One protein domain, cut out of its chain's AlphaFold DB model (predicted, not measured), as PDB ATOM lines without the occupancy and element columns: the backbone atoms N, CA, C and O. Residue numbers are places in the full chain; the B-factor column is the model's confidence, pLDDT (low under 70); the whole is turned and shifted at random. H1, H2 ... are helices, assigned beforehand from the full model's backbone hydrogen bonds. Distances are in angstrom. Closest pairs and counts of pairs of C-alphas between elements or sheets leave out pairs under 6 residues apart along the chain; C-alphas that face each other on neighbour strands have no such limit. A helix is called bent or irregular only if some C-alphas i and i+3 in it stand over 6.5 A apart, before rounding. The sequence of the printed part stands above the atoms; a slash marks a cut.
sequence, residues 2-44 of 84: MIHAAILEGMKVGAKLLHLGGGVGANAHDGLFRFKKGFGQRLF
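This is residues 2 to 44 of the 84 residues of an uncharacterized protein of Bacteroidetes bacterium ADurb.Bin012 (UniProt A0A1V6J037). Two helices, H1 in one half and the shorter H2 in the other, are strung along an elongated chain, with a long looping stretch, residues 13 to 30, between them. This stretch runs the length of the domain, passes beyond H2 and turns back into it; residues 38 to 44 then trail from H2 as a tail. The printed part has 43 residues, with two named helices in the order H1, H2 and no named strand. Its class is all helix, though just 18 of the 43 residues are in named elements. The whole is loose, with a radius of gyration of the C-alphas of 11.6 A and spans of 34 by 20 by 14 A.

H1, residues 2 to 12, and H2, residues 31 to 37, are apart. The 18 residues between them make a long link. In both H1 and H2 every O i to N i+4 pair is within hydrogen-bond range.

H1 begins at Met 2, whose C-alpha is at (10.958, -20.292, -2.846), and measures 15.8 A to the C-alpha of Lys 12 at (2.044, -17.387, 9.876). H2 measures 9.8 A from the C-alpha of Gly 31 to that of Lys 37 at (23.091, -26.081, 5.019). Neither helix is bent.

The two C-alphas farthest apart are those of Lys 12 and His 29, at 34.4 A. The C-alphas of Met 2 and Phe 44, the first and last printed residues, are 22.5 A apart. The printed part has no cut. The mean pLDDT of the printed part is 88.3; residues 25 to 26 and residue 28 are under 70.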
ATOM      1  N   MET A   2      11.984 -19.366  -3.369       93.75
ATOM      2  CA  MET A   2      10.958 -20.292  -2.846       93.75
ATOM      3  C   MET A   2      11.125 -20.658  -1.360       93.75
ATOM      4  O   MET A   2      10.146 -20.667  -0.622       93.75
ATOM      5  N   ILE A   3      12.357 -20.885  -0.888       93.25
ATOM      6  CA  ILE A   3      12.621 -21.216   0.527       93.25
ATOM      7  C   ILE A   3      12.224 -20.058   1.451       93.25
ATOM      8  O   ILE A   3      11.619 -20.283   2.491       93.25
ATOM      9  N   HIS A   4      12.500 -18.814   1.050       94.81
ATOM     10  CA  HIS A   4      12.096 -17.636   1.820       94.81
ATOM     11  C   HIS A   4      10.569 -17.540   1.943       94.81
ATOM     12  O   HIS A   4      10.061 -17.314   3.034       94.81
ATOM     13  N   ALA A   5       9.835 -17.793   0.852       96.69
ATOM     14  CA  ALA A   5       8.373 -17.826   0.889       96.69
ATOM     15  C   ALA A   5       7.846 -18.926   1.829       96.69
ATOM     16  O   ALA A   5       6.966 -18.662   2.641       96.69
ATOM     17  N   ALA A   6       8.432 -20.128   1.792       95.94
ATOM     18  CA  ALA A   6       8.056 -21.220   2.693       95.94
ATOM     19  C   ALA A   6       8.300 -20.884   4.177       95.94
ATOM     20  O   ALA A   6       7.484 -21.239   5.026       95.94
ATOM     21  N   ILE A   7       9.391 -20.174   4.494       95.00
ATOM     22  CA  ILE A   7       9.662 -19.687   5.856       95.00
ATOM     23  C   ILE A   7       8.559 -18.718   6.296       95.00
ATOM     24  O   ILE A   7       8.003 -18.893   7.378       95.00
ATOM     25  N   LEU A   8       8.212 -17.739   5.454       97.25
ATOM     26  CA  LEU A   8       7.179 -16.752   5.772       97.25
ATOM     27  C   LEU A   8       5.808 -17.404   5.999       97.25
ATOM     28  O   LEU A   8       5.140 -17.072   6.975       97.25
ATOM     29  N   GLU A   9       5.402 -18.360   5.160       97.81
ATOM     30  CA  GLU A   9       4.143 -19.092   5.371       97.81
ATOM     31  C   GLU A   9       4.178 -19.942   6.647       97.81
ATOM     32  O   GLU A   9       3.220 -19.937   7.421       97.81
ATOM     33  N   GLY A  10       5.302 -20.609   6.928       97.12
ATOM     34  CA  GLY A  10       5.484 -21.365   8.168       97.12
ATOM     35  C   GLY A  10       5.340 -20.491   9.417       97.12
ATOM     36  O   GLY A  10       4.702 -20.895  10.390       97.12
ATOM     37  N   MET A  11       5.871 -19.265   9.380       97.25
ATOM     38  CA  MET A  11       5.748 -18.314  10.487       97.25
ATOM     39  C   MET A  11       4.292 -17.925  10.760       97.25
ATOM     40  O   MET A  11       3.908 -17.846  11.927       97.25
ATOM     41  N   LYS A  12       3.469 -17.738   9.717       98.38
ATOM     42  CA  LYS A  12       2.044 -17.387   9.876       98.38
ATOM     43  C   LYS A  12       1.254 -18.456  10.628       98.38
ATOM     44  O   LYS A  12       0.357 -18.121  11.391       98.38
ATOM     45  N   VAL A  13       1.601 -19.729  10.439       97.69
ATOM     46  CA  VAL A  13       0.946 -20.865  11.113       97.69
ATOM     47  C   VAL A  13       1.641 -21.274  12.418       97.69
ATOM     48  O   VAL A  13       1.308 -22.298  13.007       97.69
ATOM     49  N   GLY A  14       2.623 -20.494  12.882       98.00
ATOM     50  CA  GLY A  14       3.338 -20.757  14.133       98.00
ATOM     51  C   GLY A  14       4.342 -21.914  14.073       98.00
ATOM     52  O   GLY A  14       4.790 -22.382  15.126       98.00
ATOM     53  N   ALA A  15       4.731 -22.366  12.876       97.38
ATOM     54  CA  ALA A  15       5.725 -23.422  12.712       97.38
ATOM     55  C   ALA A  15       7.085 -22.997  13.293       97.38
ATOM     56  O   ALA A  15       7.528 -21.857  13.149       97.38
ATOM     57  N   LYS A  16       7.768 -23.935  13.955       94.38
ATOM     58  CA  LYS A  16       9.066 -23.696  14.616       94.38
ATOM     59  C   LYS A  16      10.260 -24.262  13.853       94.38
ATOM     60  O   LYS A  16      11.400 -23.983  14.209       94.38
ATOM     61  N   LEU A  17      10.005 -25.078  12.833       93.44
ATOM     62  CA  LEU A  17      11.031 -25.785  12.082       93.44
ATOM     63  C   LEU A  17      10.608 -25.924  10.622       93.44
ATOM     64  O   LEU A  17       9.525 -26.430  10.336       93.44
ATOM     65  N   LEU A  18      11.501 -25.542   9.712       92.81
ATOM     66  CA  LEU A  18      11.416 -25.894   8.300       92.81
ATOM     67  C   LEU A  18      12.422 -27.015   8.019       92.81
ATOM     68  O   LEU A  18      13.629 -26.781   7.964       92.81
ATOM     69  N   HIS A  19      11.934 -28.246   7.863       92.25
ATOM     70  CA  HIS A  19      12.786 -29.392   7.558       92.25
ATOM     71  C   HIS A  19      13.091 -29.442   6.052       92.25
ATOM     72  O   HIS A  19      12.239 -29.817   5.250       92.25
ATOM     73  N   LEU A  20      14.321 -29.104   5.655       90.94
ATOM     74  CA  LEU A  20      14.730 -29.015   4.240       90.94
ATOM     75  C   LEU A  20      15.006 -30.376   3.573       90.94
ATOM     76  O   LEU A  20      15.385 -30.440   2.399       90.94
ATOM     77  N   GLY A  21      14.819 -31.475   4.304       86.25
ATOM     78  CA  GLY A  21      15.139 -32.820   3.834       86.25
ATOM     79  C   GLY A  21      16.640 -33.110   3.880       86.25
ATOM     80  O   GLY A  21      17.439 -32.282   4.312       86.25
ATOM     81  N   GLY A  22      17.020 -34.298   3.415       79.81
ATOM     82  CA  GLY A  22      18.419 -34.710   3.319       79.81
ATOM     83  C   GLY A  22      19.134 -34.195   2.065       79.81
ATOM     84  O   GLY A  22      18.561 -33.476   1.236       79.81
ATOM     85  N   GLY A  23      20.394 -34.603   1.943       77.88
ATOM     86  CA  GLY A  23      21.173 -34.572   0.706       77.88
ATOM     87  C   GLY A  23      21.343 -35.975   0.115       77.88
ATOM     88  O   GLY A  23      20.911 -36.969   0.706       77.88
ATOM     89  N   VAL A  24      21.990 -36.058  -1.040       75.06
ATOM     90  CA  VAL A  24      22.388 -37.314  -1.675       75.06
ATOM     91  C   VAL A  24      23.527 -37.946  -0.868       75.06
ATOM     92  O   VAL A  24      24.577 -37.342  -0.656       75.06
ATOM     93  N   GLY A  25      23.311 -39.171  -0.385       69.69
ATOM     94  CA  GLY A  25      24.363 -40.007   0.209       69.69
ATOM     95  C   GLY A  25      24.995 -39.497   1.512       69.69
ATOM     96  O   GLY A  25      26.057 -39.988   1.872       69.69
ATOM     97  N   ALA A  26      24.385 -38.526   2.209       66.44
ATOM     98  CA  ALA A  26      24.935 -37.909   3.431       66.44
ATOM     99  C   ALA A  26      26.377 -37.380   3.293       66.44
ATOM    100  O   ALA A  26      27.118 -37.316   4.274       66.44
ATOM    101  N   ASN A  27      26.795 -37.004   2.084       70.06
ATOM    102  CA  ASN A  27      28.173 -36.613   1.816       70.06
ATOM    103  C   ASN A  27      28.362 -35.092   1.978       70.06
ATOM    104  O   ASN A  27      27.584 -34.300   1.451       70.06
ATOM    105  N   ALA A  28      29.434 -34.657   2.648       67.88
ATOM    106  CA  ALA A  28      29.807 -33.240   2.742       67.88
ATOM    107  C   ALA A  28      30.114 -32.600   1.366       67.88
ATOM    108  O   ALA A  28      29.964 -31.386   1.181       67.88
ATOM    109  N   HIS A  29      30.497 -33.416   0.383       75.38
ATOM    110  CA  HIS A  29      30.724 -33.016  -1.003       75.38
ATOM    111  C   HIS A  29      29.441 -32.964  -1.850       75.38
ATOM    112  O   HIS A  29      29.502 -32.495  -2.988       75.38
ATOM    113  N   ASP A  30      28.270 -33.306  -1.303       80.75
ATOM    114  CA  ASP A  30      26.990 -33.119  -1.992       80.75
ATOM    115  C   ASP A  30      26.618 -31.625  -2.090       80.75
ATOM    116  O   ASP A  30      26.476 -30.914  -1.087       80.75
ATOM    117  N   GLY A  31      26.452 -31.138  -3.322       87.06
ATOM    118  CA  GLY A  31      26.040 -29.762  -3.600       87.06
ATOM    119  C   GLY A  31      24.658 -29.426  -3.040       87.06
ATOM    120  O   GLY A  31      24.462 -28.316  -2.538       87.06
ATOM    121  N   LEU A  32      23.722 -30.382  -3.046       87.88
ATOM    122  CA  LEU A  32      22.379 -30.183  -2.505       87.88
ATOM    123  C   LEU A  32      22.418 -30.047  -0.980       87.88
ATOM    124  O   LEU A  32      21.783 -29.146  -0.424       87.88
ATOM    125  N   PHE A  33      23.198 -30.897  -0.304       88.00
ATOM    126  CA  PHE A  33      23.453 -30.773   1.129       88.00
ATOM    127  C   PHE A  33      24.064 -29.410   1.482       88.00
ATOM    128  O   PHE A  33      23.544 -28.719   2.363       88.00
ATOM    129  N   ARG A  34      25.118 -28.978   0.772       87.81
ATOM    130  CA  ARG A  34      25.760 -27.672   1.023       87.81
ATOM    131  C   ARG A  34      24.807 -26.499   0.810       87.81
ATOM    132  O   ARG A  34      24.773 -25.602   1.648       87.81
ATOM    133  N   PHE A  35      24.012 -26.526  -0.260       90.38
ATOM    134  CA  PHE A  35      22.995 -25.507  -0.525       90.38
ATOM    135  C   PHE A  35      22.000 -25.392   0.637       90.38
ATOM    136  O   PHE A  35      21.777 -24.299   1.155       90.38
ATOM    137  N   LYS A  36      21.450 -26.519   1.110       89.31
ATOM    138  CA  LYS A  36      20.479 -26.537   2.218       89.31
ATOM    139  C   LYS A  36      21.090 -26.101   3.550       89.31
ATOM    140  O   LYS A  36      20.447 -25.368   4.299       89.31
ATOM    141  N   LYS A  37      22.340 -26.493   3.820       88.44
ATOM    142  CA  LYS A  37      23.091 -26.081   5.019       88.44
ATOM    143  C   LYS A  37      23.289 -24.560   5.096       88.44
ATOM    144  O   LYS A  37      23.412 -24.019   6.188       88.44
ATOM    145  N   GLY A  38      23.255 -23.853   3.964       89.31
ATOM    146  CA  GLY A  38      23.297 -22.388   3.936       89.31
ATOM    147  C   GLY A  38      22.106 -21.702   4.621       89.31
ATOM    148  O   GLY A  38      22.237 -20.565   5.060       89.31
ATOM    149  N   PHE A  39      20.963 -22.383   4.762       90.31
ATOM    150  CA  PHE A  39      19.742 -21.816   5.358       90.31
ATOM    151  C   PHE A  39      19.569 -22.133   6.850       90.31
ATOM    152  O   PHE A  39      18.640 -21.629   7.478       90.31
ATOM    153  N   GLY A  40      20.431 -22.968   7.433       87.06
ATOM    154  CA  GLY A  40      20.342 -23.338   8.841       87.06
ATOM    155  C   GLY A  40      21.486 -24.244   9.284       87.06
ATOM    156  O   GLY A  40      21.954 -25.096   8.535       87.06
ATOM    157  N   GLN A  41      21.928 -24.075  10.531       83.62
ATOM    158  CA  GLN A  41      23.082 -24.804  11.074       83.62
ATOM    159  C   GLN A  41      22.710 -26.100  11.807       83.62
ATOM    160  O   GLN A  41      23.576 -26.933  12.069       83.62
ATOM    161  N   ARG A  42      21.429 -26.289  12.146       89.94
ATOM    162  CA  ARG A  42      20.970 -27.467  12.887       89.94
ATOM    163  C   ARG A  42      20.893 -28.679  11.961       89.94
ATOM    164  O   ARG A  42      20.096 -28.698  11.028       89.94
ATOM    165  N   LEU A  43      21.695 -29.694  12.265       87.75
ATOM    166  CA  LEU A  43      21.679 -30.994  11.598       87.75
ATOM    167  C   LEU A  43      21.024 -32.034  12.508       87.75
ATOM    168  O   LEU A  43      21.162 -31.971  13.731       87.75
ATOM    169  N   PHE A  44      20.325 -32.989  11.904       87.50
ATOM    170  CA  PHE A  44      19.709 -34.107  12.612       87.50
ATOM    171  C   PHE A  44      20.371 -35.410  12.154       87.50
ATOM    172  O   PHE A  44      20.440 -35.646  10.944       87.50
TER     173      PHE A  44